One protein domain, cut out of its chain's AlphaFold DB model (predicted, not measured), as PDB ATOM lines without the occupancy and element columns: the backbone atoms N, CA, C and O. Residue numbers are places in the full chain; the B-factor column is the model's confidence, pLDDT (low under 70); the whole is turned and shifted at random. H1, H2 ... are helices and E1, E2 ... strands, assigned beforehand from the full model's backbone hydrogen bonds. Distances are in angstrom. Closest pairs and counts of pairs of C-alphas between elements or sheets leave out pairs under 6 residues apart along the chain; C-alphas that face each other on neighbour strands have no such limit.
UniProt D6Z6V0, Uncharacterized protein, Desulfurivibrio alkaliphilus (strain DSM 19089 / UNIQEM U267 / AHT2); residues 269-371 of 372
ATOM      1  N   VAL A 269     173.740 144.681 160.181       97.31
ATOM      2  CA  VAL A 269     173.938 145.947 160.899       97.31
ATOM      3  C   VAL A 269     175.029 146.736 160.193       97.31
ATOM      4  O   VAL A 269     176.071 146.181 159.844       97.31
ATOM      5  N   VAL A 270     174.778 148.017 159.953       97.50
ATOM      6  CA  VAL A 270     175.732 148.937 159.331       97.50
ATOM      7  C   VAL A 270     175.793 150.230 160.132       97.50
ATOM      8  O   VAL A 270     174.851 150.570 160.844       97.50
ATOM      9  N   GLU A 271     176.914 150.937 160.042       97.75
ATOM     10  CA  GLU A 271     177.056 152.267 160.631       97.75
ATOM     11  C   GLU A 271     176.633 153.316 159.598       97.75
ATOM     12  O   GLU A 271     177.233 153.403 158.528       97.75
ATOM     13  N   GLU A 272     175.621 154.113 159.928       97.25
ATOM     14  CA  GLU A 272     175.165 155.256 159.136       97.25
ATOM     15  C   GLU A 272     175.252 156.507 160.009       97.25
ATOM     16  O   GLU A 272     174.725 156.538 161.121       97.25
ATOM     17  N   ASP A 273     175.969 157.532 159.547       94.31
ATOM     18  CA  ASP A 273     176.169 158.788 160.286       94.31
ATOM     19  C   ASP A 273     176.638 158.610 161.752       94.31
ATOM     20  O   ASP A 273     176.310 159.401 162.640       94.31
ATOM     21  N   GLY A 274     177.448 157.577 162.013       94.50
ATOM     22  CA  GLY A 274     177.983 157.266 163.343       94.50
ATOM     23  C   GLY A 274     177.005 156.544 164.276       94.50
ATOM     24  O   GLY A 274     177.258 156.476 165.481       94.50
ATOM     25  N   VAL A 275     175.891 156.029 163.750       94.00
ATOM     26  CA  VAL A 275     174.901 155.235 164.487       94.00
ATOM     27  C   VAL A 275     174.801 153.846 163.863       94.00
ATOM     28  O   VAL A 275     174.716 153.709 162.647       94.00
ATOM     29  N   GLU A 276     174.790 152.803 164.693       96.69
ATOM     30  CA  GLU A 276     174.490 151.447 164.229       96.69
ATOM     31  C   GLU A 276     172.999 151.321 163.895       96.69
ATOM     32  O   GLU A 276     172.133 151.543 164.745       96.69
ATOM     33  N   VAL A 277     172.704 150.943 162.653       96.81
ATOM     34  CA  VAL A 277     171.348 150.769 162.131       96.81
ATOM     35  C   VAL A 277     171.194 149.355 161.582       96.81
ATOM     36  O   VAL A 277     172.058 148.835 160.870       96.81
ATOM     37  N   VAL A 278     170.068 148.715 161.900       97.25
ATOM     38  CA  VAL A 278     169.692 147.433 161.295       97.25
ATOM     39  C   VAL A 278     169.184 147.710 159.886       97.25
ATOM     40  O   VAL A 278     168.107 148.266 159.704       97.25
ATOM     41  N   LYS A 279     169.961 147.309 158.883       97.62
ATOM     42  CA  LYS A 279     169.576 147.395 157.474       97.62
ATOM     43  C   LYS A 279     168.666 146.245 157.064       97.62
ATOM     44  O   LYS A 279     167.725 146.453 156.310       97.62
ATOM     45  N   TYR A 280     168.942 145.039 157.555       97.62
ATOM     46  CA  TYR A 280     168.114 143.854 157.329       97.62
ATOM     47  C   TYR A 280     168.042 143.040 158.617       97.62
ATOM     48  O   TYR A 280     169.067 142.804 159.257       97.62
ATOM     49  N   SER A 281     166.849 142.606 159.009       97.06
ATOM     50  CA  SER A 281     166.658 141.783 160.198       97.06
ATOM     51  C   SER A 281     167.128 140.349 159.982       97.06
ATOM     52  O   SER A 281     167.311 139.882 158.853       97.06
ATOM     53  N   ARG A 282     167.267 139.613 161.088       95.81
ATOM     54  CA  ARG A 282     167.577 138.175 161.072       95.81
ATOM     55  C   ARG A 282     166.567 137.383 160.254       95.81
ATOM     56  O   ARG A 282     166.947 136.550 159.434       95.81
ATOM     57  N   LEU A 283     165.282 137.658 160.481       95.00
ATOM     58  CA  LEU A 283     164.183 137.004 159.785       95.00
ATOM     59  C   LEU A 283     164.237 137.290 158.286       95.00
ATOM     60  O   LEU A 283     164.138 136.355 157.497       95.00
ATOM     61  N   PHE A 284     164.412 138.557 157.900       96.12
ATOM     62  CA  PHE A 284     164.489 138.926 156.491       96.12
ATOM     63  C   PHE A 284     165.644 138.191 155.807       96.12
ATOM     64  O   PHE A 284     165.403 137.428 154.876       96.12
ATOM     65  N   ASN A 285     166.862 138.314 156.343       96.38
ATOM     66  CA  ASN A 285     168.046 137.654 155.792       96.38
ATOM     67  C   ASN A 285     167.890 136.130 155.689       96.38
ATOM     68  O   ASN A 285     168.300 135.534 154.694       96.38
ATOM     69  N   LEU A 286     167.280 135.493 156.693       96.12
ATOM     70  CA  LEU A 286     167.002 134.060 156.663       96.12
ATOM     71  C   LEU A 286     166.045 133.694 155.522       96.12
ATOM     72  O   LEU A 286     166.334 132.798 154.733       96.12
ATOM     73  N   CYS A 287     164.900 134.372 155.431       95.25
ATOM     74  CA  CYS A 287     163.879 134.060 154.436       95.25
ATOM     75  C   CYS A 287     164.395 134.294 153.012       95.25
ATOM     76  O   CYS A 287     164.164 133.471 152.124       95.25
ATOM     77  N   THR A 288     165.117 135.392 152.788       94.88
ATOM     78  CA  THR A 288     165.589 135.790 151.458       94.88
ATOM     79  C   THR A 288     166.848 135.053 151.015       94.88
ATOM     80  O   THR A 288     167.210 135.147 149.846       94.88
ATOM     81  N   ALA A 289     167.488 134.271 151.893       94.88
ATOM     82  CA  ALA A 289     168.528 133.328 151.486       94.88
ATOM     83  C   ALA A 289     167.976 132.252 150.529       94.88
ATOM     84  O   ALA A 289     168.671 131.846 149.603       94.88
ATOM     85  N   CYS A 290     166.711 131.848 150.710       94.38
ATOM     86  CA  CYS A 290     166.028 130.890 149.833       94.38
ATOM     87  C   CYS A 290     165.021 131.566 148.897       94.38
ATOM     88  O   CYS A 290     165.004 131.312 147.693       94.38
ATOM     89  N   HIS A 291     164.188 132.460 149.432       92.81
ATOM     90  CA  HIS A 291     163.167 133.198 148.683       92.81
ATOM     91  C   HIS A 291     163.738 134.487 148.090       92.81
ATOM     92  O   HIS A 291     163.182 135.568 148.280       92.81
ATOM     93  N   GLN A 292     164.884 134.342 147.425       92.44
ATOM     94  CA  GLN A 292     165.740 135.401 146.901       92.44
ATOM     95  C   GLN A 292     164.973 136.646 146.443       92.44
ATOM     96  O   GLN A 292     164.132 136.607 145.543       92.44
ATOM     97  N   VAL A 293     165.330 137.764 147.063       93.44
ATOM     98  CA  VAL A 293     164.976 139.118 146.654       93.44
ATOM     99  C   VAL A 293     166.219 139.975 146.832       93.44
ATOM    100  O   VAL A 293     166.959 139.808 147.803       93.44
ATOM    101  N   PHE A 294     166.465 140.872 145.885       94.81
ATOM    102  CA  PHE A 294     167.604 141.778 145.932       94.81
ATOM    103  C   PHE A 294     167.078 143.192 146.024       94.81
ATOM    104  O   PHE A 294     166.213 143.584 145.239       94.81
ATOM    105  N   LEU A 295     167.565 143.915 147.026       95.44
ATOM    106  CA  LEU A 295     167.094 145.248 147.340       95.44
ATOM    107  C   LEU A 295     168.242 146.244 147.285       95.44
ATOM    108  O   LEU A 295     169.310 146.023 147.864       95.44
ATOM    109  N   GLU A 296     167.966 147.369 146.646       95.75
ATOM    110  CA  GLU A 296     168.642 148.620 146.927       95.75
ATOM    111  C   GLU A 296     167.989 149.253 148.157       95.75
ATOM    112  O   GLU A 296     166.773 149.173 148.340       95.75
ATOM    113  N   ALA A 297     168.795 149.872 149.011       96.62
ATOM    114  CA  ALA A 297     168.319 150.467 150.250       96.62
ATOM    115  C   ALA A 297     168.946 151.847 150.418       96.62
ATOM    116  O   ALA A 297     170.176 151.961 150.443       96.62
ATOM    117  N   ASP A 298     168.097 152.856 150.562       96.31
ATOM    118  CA  ASP A 298     168.484 154.252 150.720       96.31
ATOM    119  C   ASP A 298     168.245 154.674 152.168       96.31
ATOM    120  O   ASP A 298     167.112 154.639 152.644       96.31
ATOM    121  N   TYR A 299     169.305 155.052 152.880       97.00
ATOM    122  CA  TYR A 299     169.187 155.514 154.261       97.00
ATOM    123  C   TYR A 299     168.657 156.952 154.316       97.00
ATOM    124  O   TYR A 299     169.237 157.855 153.707       97.00
ATOM    125  N   ASP A 300     167.585 157.183 155.078       95.88
ATOM    126  CA  ASP A 300     167.114 158.520 155.433       95.88
ATOM    127  C   ASP A 300     167.576 158.891 156.854       95.88
ATOM    128  O   ASP A 300     166.981 158.440 157.842       95.88
ATOM    129  N   PRO A 301     168.567 159.789 157.003       94.31
ATOM    130  CA  PRO A 301     169.097 160.164 158.311       94.31
ATOM    131  C   PRO A 301     168.094 160.922 159.185       94.31
ATOM    132  O   PRO A 301     168.305 161.073 160.387       94.31
ATOM    133  N   LYS A 302     166.994 161.437 158.617       94.38
ATOM    134  CA  LYS A 302     165.968 162.138 159.403       94.38
ATOM    135  C   LYS A 302     165.059 161.175 160.148       94.38
ATOM    136  O   LYS A 302     164.682 161.466 161.282       94.38
ATOM    137  N   SER A 303     164.664 160.087 159.495       94.56
ATOM    138  CA  SER A 303     163.850 159.036 160.107       94.56
ATOM    139  C   SER A 303     164.699 157.976 160.805       94.56
ATOM    140  O   SER A 303     164.193 157.302 161.699       94.56
ATOM    141  N   GLY A 304     165.977 157.856 160.438       93.88
ATOM    142  CA  GLY A 304     166.853 156.786 160.905       93.88
ATOM    143  C   GLY A 304     166.469 155.425 160.323       93.88
ATOM    144  O   GLY A 304     166.738 154.404 160.952       93.88
ATOM    145  N   ALA A 305     165.808 155.411 159.164       94.50
ATOM    146  CA  ALA A 305     165.277 154.219 158.514       94.50
ATOM    147  C   ALA A 305     165.722 154.140 157.048       94.50
ATOM    148  O   ALA A 305     166.236 155.107 156.487       94.50
ATOM    149  N   TYR A 306     165.519 152.976 156.434       96.38
ATOM    150  CA  TYR A 306     165.786 152.753 155.017       96.38
ATOM    151  C   TYR A 306     164.495 152.760 154.200       96.38
ATOM    152  O   TYR A 306     163.499 152.155 154.597       96.38
ATOM    153  N   ASP A 307     164.563 153.356 153.014       94.81
ATOM    154  CA  ASP A 307     163.638 153.081 151.921       94.81
ATOM    155  C   ASP A 307     164.206 151.944 151.062       94.81
ATOM    156  O   ASP A 307     165.381 151.966 150.689       94.81
ATOM    157  N   TYR A 308     163.382 150.948 150.734       95.12
ATOM    158  CA  TYR A 308     163.817 149.747 150.017       95.12
ATOM    159  C   TYR A 308     163.178 149.644 148.635       95.12
ATOM    160  O   TYR A 308     161.959 149.763 148.489       95.12
ATOM    161  N   PHE A 309     163.998 149.332 147.634       93.44
ATOM    162  CA  PHE A 309     163.585 149.179 146.242       93.44
ATOM    163  C   PHE A 309     164.149 147.900 145.643       93.44
ATOM    164  O   PHE A 309     165.232 147.460 146.010       93.44
ATOM    165  N   LEU A 310     163.434 147.320 144.686       92.31
ATOM    166  CA  LEU A 310     163.895 146.139 143.964       92.31
ATOM    167  C   LEU A 310     165.127 146.457 143.098       92.31
ATOM    168  O   LEU A 310     165.067 147.348 142.248       92.31
ATOM    169  N   ASP A 311     166.210 145.697 143.266       93.00
ATOM    170  CA  ASP A 311     167.411 145.767 142.420       93.00
ATOM    171  C   ASP A 311     167.216 144.933 141.152       93.00
ATOM    172  O   ASP A 311     167.700 143.807 141.067       93.00
ATOM    173  N   THR A 312     166.522 145.479 140.151       88.75
ATOM    174  CA  THR A 312     166.171 144.775 138.901       88.75
ATOM    175  C   THR A 312     167.364 144.298 138.066       88.75
ATOM    176  O   THR A 312     167.167 143.548 137.110       88.75
ATOM    177  N   GLY A 313     168.599 144.679 138.418       91.50
ATOM    178  CA  GLY A 313     169.814 144.164 137.793       91.50
ATOM    179  C   GLY A 313     170.154 142.729 138.203       91.50
ATOM    180  O   GLY A 313     170.940 142.072 137.519       91.50
ATOM    181  N   ARG A 314     169.559 142.225 139.291       92.75
ATOM    182  CA  ARG A 314     169.868 140.914 139.871       92.75
ATOM    183  C   ARG A 314     168.675 139.982 139.772       92.75
ATOM    184  O   ARG A 314     167.571 140.323 140.169       92.75
ATOM    185  N   ILE A 315     168.888 138.778 139.252       91.25
ATOM    186  CA  ILE A 315     167.789 137.860 138.930       91.25
ATOM    187  C   ILE A 315     167.737 136.733 139.967       91.25
ATOM    188  O   ILE A 315     168.706 135.978 140.077       91.25
ATOM    189  N   PRO A 316     166.623 136.556 140.701       92.12
ATOM    190  CA  PRO A 316     166.429 135.401 141.575       92.12
ATOM    191  C   PRO A 316     166.466 134.078 140.808       92.12
ATOM    192  O   PRO A 316     166.146 134.009 139.622       92.12
ATOM    193  N   PHE A 317     166.766 132.978 141.491       90.38
ATOM    194  CA  PHE A 317     166.840 131.647 140.893       90.38
ATOM    195  C   PHE A 317     165.531 131.241 140.214       90.38
ATOM    196  O   PHE A 317     165.568 130.741 139.092       90.38
ATOM    197  N   HIS A 318     164.386 131.550 140.822       86.50
ATOM    198  CA  HIS A 318     163.054 131.362 140.230       86.50
ATOM    199  C   HIS A 318     162.486 132.626 139.562       86.50
ATOM    200  O   HIS A 318     161.350 132.610 139.108       86.50
ATOM    201  N   GLY A 319     163.257 133.715 139.470       83.31
ATOM    202  CA  GLY A 319     162.790 134.973 138.888       83.31
ATOM    203  C   GLY A 319     162.665 134.900 137.368       83.31
ATOM    204  O   GLY A 319     163.624 134.572 136.666       83.31
ATOM    205  N   GLU A 320     161.499 135.222 136.830       80.50
ATOM    206  CA  GLU A 320     161.302 135.328 135.385       80.50
ATOM    207  C   GLU A 320     161.392 136.789 134.945       80.50
ATOM    208  O   GLU A 320     160.905 137.689 135.632       80.50
ATOM    209  N   LEU A 321     162.034 137.017 133.797       80.44
ATOM    210  CA  LEU A 321     162.056 138.317 133.136       80.44
ATOM    211  C   LEU A 321     161.224 138.248 131.856       80.44
ATOM    212  O   LEU A 321     161.240 137.237 131.150       80.44
ATOM    213  N   ASP A 322     160.520 139.329 131.546       78.62
ATOM    214  CA  ASP A 322     159.806 139.487 130.292       78.62
ATOM    215  C   ASP A 322     160.770 139.778 129.123       78.62
ATOM    216  O   ASP A 322     161.994 139.860 129.267       78.62
ATOM    217  N   GLY A 323     160.215 139.947 127.920       75.19
ATOM    218  CA  GLY A 323     160.997 140.229 126.711       75.19
ATOM    219  C   GLY A 323     161.744 141.571 126.711       75.19
ATOM    220  O   GLY A 323     162.505 141.819 125.775       75.19
ATOM    221  N   VAL A 324     161.534 142.432 127.715       76.38
ATOM    222  CA  VAL A 324     162.249 143.704 127.904       76.38
ATOM    223  C   VAL A 324     163.116 143.715 129.170       76.38
ATOM    224  O   VAL A 324     163.720 144.741 129.476       76.38
ATOM    225  N   GLY A 325     163.253 142.574 129.854       74.25
ATOM    226  CA  GLY A 325     164.111 142.419 131.027       74.25
ATOM    227  C   GLY A 325     163.474 142.869 132.343       74.25
ATOM    228  O   GLY A 325     164.197 143.041 133.319       74.25
ATOM    229  N   LEU A 326     162.153 143.073 132.386       73.44
ATOM    230  CA  LEU A 326     161.425 143.412 133.610       73.44
ATOM    231  C   LEU A 326     160.907 142.149 134.309       73.44
ATOM    232  O   LEU A 326     160.591 141.174 133.627       73.44
ATOM    233  N   PRO A 327     160.774 142.143 135.647       71.38
ATOM    234  CA  PRO A 327     160.156 141.033 136.364       71.38
ATOM    235  C   PRO A 327     158.754 140.709 135.839       71.38
ATOM    236  O   PRO A 327     157.908 141.597 135.722       71.38
ATOM    237  N   VAL A 328     158.491 139.433 135.563       73.81
ATOM    238  CA  VAL A 328     157.135 138.963 135.261       73.81
ATOM    239  C   VAL A 328     156.370 138.845 136.578       73.81
ATOM    240  O   VAL A 328     156.765 138.076 137.452       73.81
ATOM    241  N   ALA A 329     155.286 139.607 136.724       63.72
ATOM    242  CA  ALA A 329     154.372 139.459 137.854       63.72
ATOM    243  C   ALA A 329     153.704 138.069 137.839       63.72
ATOM    244  O   ALA A 329     153.397 137.553 136.766       63.72
ATOM    245  N   ASP A 330     153.443 137.507 139.025       64.06
ATOM    246  CA  ASP A 330     152.842 136.182 139.284       64.06
ATOM    247  C   ASP A 330     153.809 134.984 139.259       64.06
ATOM    248  O   ASP A 330     153.381 133.829 139.265       64.06
ATOM    249  N   SER A 331     155.119 135.228 139.345       58.84
ATOM    250  CA  SER A 331     156.127 134.180 139.577       58.84
ATOM    251  C   SER A 331     156.116 133.621 141.015       58.84
ATOM    252  O   SER A 331     156.827 132.663 141.319       58.84
ATOM    253  N   LEU A 332     155.253 134.165 141.891       64.44
ATOM    254  CA  LEU A 332     154.990 133.714 143.268       64.44
ATOM    255  C   LEU A 332     156.217 133.757 144.200       64.44
ATOM    256  O   LEU A 332     156.247 133.061 145.218       64.44
ATOM    257  N   VAL A 333     157.210 134.593 143.896       74.00
ATOM    258  CA  VAL A 333     158.380 134.834 144.757       74.00
ATOM    259  C   VAL A 333     158.291 136.209 145.431       74.00
ATOM    260  O   VAL A 333     157.470 137.048 145.079       74.00
ATOM    261  N   ILE A 334     159.104 136.469 146.461       82.06
ATOM    262  CA  ILE A 334     159.067 137.762 147.185       82.06
ATOM    263  C   ILE A 334     159.339 138.938 146.230       82.06
ATOM    264  O   ILE A 334     158.734 140.007 146.349       82.06
ATOM    265  N   TRP A 335     160.222 138.684 145.266       79.44
ATOM    266  CA  TRP A 335     160.719 139.588 144.238       79.44
ATOM    267  C   TRP A 335     159.653 140.418 143.509       79.44
ATOM    268  O   TRP A 335     159.849 141.614 143.329       79.44
ATOM    269  N   ASP A 336     158.525 139.828 143.114       75.38
ATOM    270  CA  ASP A 336     157.509 140.496 142.287       75.38
ATOM    271  C   ASP A 336     156.273 140.956 143.079       75.38
ATOM    272  O   ASP A 336     155.321 141.483 142.502       75.38
ATOM    273  N   THR A 337     156.275 140.782 144.405       81.56
ATOM    274  CA  THR A 337     155.085 141.007 145.240       81.56
ATOM    275  C   THR A 337     155.252 142.042 146.350       81.56
ATOM    276  O   THR A 337     154.271 142.709 146.683       81.56
ATOM    277  N   HIS A 338     156.444 142.205 146.934       88.44
ATOM    278  CA  HIS A 338     156.599 142.964 148.189       88.44
ATOM    279  C   HIS A 338     157.287 144.324 148.043       88.44
ATOM    280  O   HIS A 338     157.012 145.228 148.828       88.44
ATOM    281  N   PHE A 339     158.136 144.506 147.034       90.00
ATOM    282  CA  PHE A 339     158.954 145.713 146.914       90.00
ATOM    283  C   PHE A 339     158.667 146.455 145.625       90.00
ATOM    284  O   PHE A 339     158.457 145.850 144.574       90.00
ATOM    285  N   ALA A 340     158.651 147.780 145.727       89.69
ATOM    286  CA  ALA A 340     158.488 148.630 144.569       89.69
ATOM    287  C   ALA A 340     159.789 148.714 143.767       89.69
ATOM    288  O   ALA A 340     160.890 148.669 144.321       89.69
ATOM    289  N   THR A 341     159.672 148.899 142.457       88.50
ATOM    290  CA  THR A 341     160.794 149.365 141.637       88.50
ATOM    291  C   THR A 341     160.883 150.890 141.727       88.50
ATOM    292  O   THR A 341     159.876 151.569 141.939       88.50
ATOM    293  N   ARG A 342     162.076 151.468 141.541       90.25
ATOM    294  CA  ARG A 342     162.258 152.935 141.609       90.25
ATOM    295  C   ARG A 342     161.435 153.710 140.583       90.25
ATOM    296  O   ARG A 342     161.052 154.849 140.829       90.25
ATOM    297  N   ASP A 343     161.183 153.103 139.430       86.56
ATOM    298  CA  ASP A 343     160.358 153.672 138.363       86.56
ATOM    299  C   ASP A 343     158.846 153.485 138.600       86.56
ATOM    300  O   ASP A 343     158.036 153.989 137.821       86.56
ATOM    301  N   GLY A 344     158.460 152.790 139.677       83.75
ATOM    302  CA  GLY A 344     157.072 152.518 140.041       83.75
ATOM    303  C   GLY A 344     156.383 151.451 139.188       83.75
ATOM    304  O   GLY A 344     155.166 151.302 139.299       83.75
ATOM    305  N   ALA A 345     157.117 150.714 138.345       76.56
ATOM    306  CA  ALA A 345     156.573 149.607 137.555       76.56
ATOM    307  C   ALA A 345     155.954 148.506 138.434       76.56
ATOM    308  O   ALA A 345     154.924 147.936 138.075       76.56
ATOM    309  N   ILE A 346     156.537 148.252 139.611       75.62
ATOM    310  CA  ILE A 346     155.964 147.397 140.656       75.62
ATOM    311  C   ILE A 346     155.604 148.285 141.848       75.62
ATOM    312  O   ILE A 346     156.425 149.078 142.298       75.62
ATOM    313  N   THR A 347     154.373 148.175 142.355       78.06
ATOM    314  CA  THR A 347     153.912 148.938 143.533       78.06
ATOM    315  C   THR A 347     154.327 148.280 144.855       78.06
ATOM    316  O   THR A 347     154.627 148.991 145.807       78.06
ATOM    317  N   GLY A 348     154.380 146.943 144.903       75.62
ATOM    318  CA  GLY A 348     154.743 146.162 146.091       75.62
ATOM    319  C   GLY A 348     153.716 146.214 147.236       75.62
ATOM    320  O   GLY A 348     152.930 147.151 147.366       75.62
ATOM    321  N   TRP A 349     153.721 145.185 148.083       81.56
ATOM    322  CA  TRP A 349     153.137 145.215 149.427       81.56
ATOM    323  C   TRP A 349     154.257 145.443 150.442       81.56
ATOM    324  O   TRP A 349     154.952 144.479 150.776       81.56
ATOM    325  N   PRO A 350     154.453 146.690 150.914       76.94
ATOM    326  CA  PRO A 350     155.642 147.042 151.667       76.94
ATOM    327  C   PRO A 350     155.680 146.262 152.978       76.94
ATOM    328  O   PRO A 350     154.822 146.418 153.848       76.94
ATOM    329  N   ILE A 351     156.702 145.425 153.100       91.06
ATOM    330  CA  ILE A 351     157.213 144.956 154.382       91.06
ATOM    331  C   ILE A 351     158.408 145.827 154.756       91.06
ATOM    332  O   ILE A 351     158.994 146.467 153.887       91.06
ATOM    333  N   ASP A 352     158.766 145.844 156.033       94.25
ATOM    334  CA  ASP A 352     159.985 146.486 156.520       94.25
ATOM    335  C   ASP A 352     161.079 145.417 156.703       94.25
ATOM    336  O   ASP A 352     161.007 144.653 157.671       94.25
ATOM    337  N   PRO A 353     162.073 145.319 155.795       96.44
ATOM    338  CA  PRO A 353     163.196 144.398 155.923       96.44
ATOM    339  C   PRO A 353     164.019 144.559 157.203       96.44
ATOM    340  O   PRO A 353     164.629 143.579 157.624       96.44
ATOM    341  N   ALA A 354     164.058 145.741 157.826       96.81
ATOM    342  CA  ALA A 354     164.775 145.958 159.084       96.81
ATOM    343  C   ALA A 354     164.002 145.441 160.306       96.81
ATOM    344  O   ALA A 354     164.589 145.219 161.367       96.81
ATOM    345  N   SER A 355     162.696 145.199 160.174       95.06
ATOM    346  CA  SER A 355     161.872 144.685 161.263       95.06
ATOM    347  C   SER A 355     162.206 143.230 161.582       95.06
ATOM    348  O   SER A 355     162.198 142.367 160.701       95.06
ATOM    349  N   GLU A 356     162.363 142.900 162.867       92.19
ATOM    350  CA  GLU A 356     162.421 141.507 163.354       92.19
ATOM    351  C   GLU A 356     161.167 140.688 162.978       92.19
ATOM    352  O   GLU A 356     161.150 139.465 163.100       92.19
ATOM    353  N   GLN A 357     160.110 141.352 162.495       90.00
ATOM    354  CA  GLN A 357     158.860 140.753 162.026       90.00
ATOM    355  C   GLN A 357     158.631 140.905 160.514       90.00
ATOM    356  O   GLN A 357     157.506 140.684 160.063       90.00
ATOM    357  N   ALA A 358     159.668 141.256 159.739       92.19
ATOM    358  CA  ALA A 358     159.598 141.579 158.307       92.19
ATOM    359  C   ALA A 358     158.625 140.690 157.511       92.19
ATOM    360  O   ALA A 358     157.740 141.189 156.824       92.19
ATOM    361  N   CYS A 359     158.734 139.365 157.645       91.25
ATOM    362  CA  CYS A 359     157.876 138.420 156.923       91.25
ATOM    363  C   CYS A 359     156.677 137.930 157.756       91.25
ATOM    364  O   CYS A 359     155.629 137.571 157.216       91.25
ATOM    365  N   LEU A 360     156.809 137.928 159.081       88.12
ATOM    366  CA  LEU A 360     155.846 137.335 160.009       88.12
ATOM    367  C   LEU A 360     154.565 138.161 160.189       88.12
ATOM    368  O   LEU A 360     153.556 137.644 160.674       88.12
ATOM    369  N   GLY A 361     154.566 139.429 159.770       84.31
ATOM    370  CA  GLY A 361     153.343 140.235 159.711       84.31
ATOM    371  C   GLY A 361     152.277 139.636 158.783       84.31
ATOM    372  O   GLY A 361     151.083 139.745 159.065       84.31
ATOM    373  N   CYS A 362     152.705 138.949 157.718       86.69
ATOM    374  CA  CYS A 362     151.828 138.448 156.656       86.69
ATOM    375  C   CYS A 362     151.924 136.931 156.425       86.69
ATOM    376  O   CYS A 362     150.996 136.357 155.849       86.69
ATOM    377  N   HIS A 363     152.995 136.279 156.889       89.44
ATOM    378  CA  HIS A 363     153.262 134.860 156.650       89.44
ATOM    379  C   HIS A 363     153.436 134.036 157.927       89.44
ATOM    380  O   HIS A 363     154.054 134.492 158.889       89.44
ATOM    381  N   ASP A 364     152.957 132.788 157.902       90.44
ATOM    382  CA  ASP A 364     153.376 131.752 158.850       90.44
ATOM    383  C   ASP A 364     154.441 130.882 158.169       90.44
ATOM    384  O   ASP A 364     154.096 130.072 157.298       90.44
ATOM    385  N   PRO A 365     155.731 131.021 158.522       90.06
ATOM    386  CA  PRO A 365     156.794 130.238 157.902       90.06
ATOM    387  C   PRO A 365     156.644 128.741 158.191       90.06
ATOM    388  O   PRO A 365     157.127 127.923 157.409       90.06
ATOM    389  N   HIS A 366     155.927 128.372 159.260       92.12
ATOM    390  CA  HIS A 366     155.656 126.976 159.575       92.12
ATOM    391  C   HIS A 366     154.556 126.398 158.693       92.12
ATOM    392  O   HIS A 366     154.591 125.210 158.440       92.12
ATOM    393  N   LEU A 367     153.603 127.187 158.183       87.88
ATOM    394  CA  LEU A 367     152.645 126.705 157.171       87.88
ATOM    395  C   LEU A 367     153.143 126.904 155.736       87.88
ATOM    396  O   LEU A 367     152.554 126.345 154.810       87.88
ATOM    397  N   ALA A 368     154.192 127.710 155.544       79.75
ATOM    398  CA  ALA A 368     154.576 128.260 154.245       79.75
ATOM    399  C   ALA A 368     153.376 128.922 153.534       79.75
ATOM    400  O   ALA A 368     153.163 128.752 152.333       79.75
ATOM    401  N   SER A 369     152.551 129.647 154.294       77.81
ATOM    402  CA  SER A 369     151.318 130.262 153.800       77.81
ATOM    403  C   SER A 369     151.172 131.713 154.261       77.81
ATOM    404  O   SER A 369     151.877 132.183 155.157       77.81
ATOM    405  N   LYS A 370     150.265 132.440 153.601       72.56
ATOM    406  CA  LYS A 370     149.819 133.777 154.011       72.56
ATOM    407  C   LYS A 370     148.693 133.654 155.044       72.56
ATOM    408  O   LYS A 370     147.919 132.698 154.991       72.56
ATOM    409  N   PHE A 371     148.576 134.629 155.945       66.56
ATOM    410  CA  PHE A 371     147.384 134.777 156.786       66.56
ATOM    411  C   PHE A 371     146.230 135.278 155.921       66.56
ATOM    412  O   PHE A 371     146.266 136.419 155.464       66.56
TER     413      PHE A 371
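This is residues 269 to 371 of the 372 residues of an uncharacterized protein of Desulfurivibrio alkaliphilus (strain DSM 19089 / UNIQEM U267 / AHT2) (UniProt D6Z6V0). This domain has little regular structure: two antiparallel strand hairpins, E1-E2 towards one end and E3-E4 nearer the middle, with one short helix, H1, between them in the chain, then a long winding stretch, residues 311 to 371, with no named element. The printed part has 103 residues, 31 of them in named elements, in the order E1 E2 H1 E3 E4, class mixed. It is compact, with a radius of gyration of the C-alphas of 14.1 A and spans of 43 by 34 by 20 A.

E1, residues 269 to 272, begins at C-alpha 269 (173.938, 145.947, 160.899). E2 is residues 275 to 280, 15.1 A; H1 282 to 290, 13.5 A; E3 295 to 300, 15.5 A; E4 305 to 310, 16.7 A, ending at C-alpha 310 (163.895, 146.139, 143.964).

In hairpin E1-E2, N 270 and O 277 are 3.0 A apart; in hairpin E3-E4, N 298 and O 307 are 2.9 A apart. The closest C-alphas of E2 and E4, Lys 279 and Tyr 306, are 7.0 A apart. H1 and E4 are apart. In H1, 4 of 5 O i to N i+4 pairs are within hydrogen-bond range.

The printed part has no cut. The four links are tight. Residues 329 to 332 and 371 have pLDDT under 70.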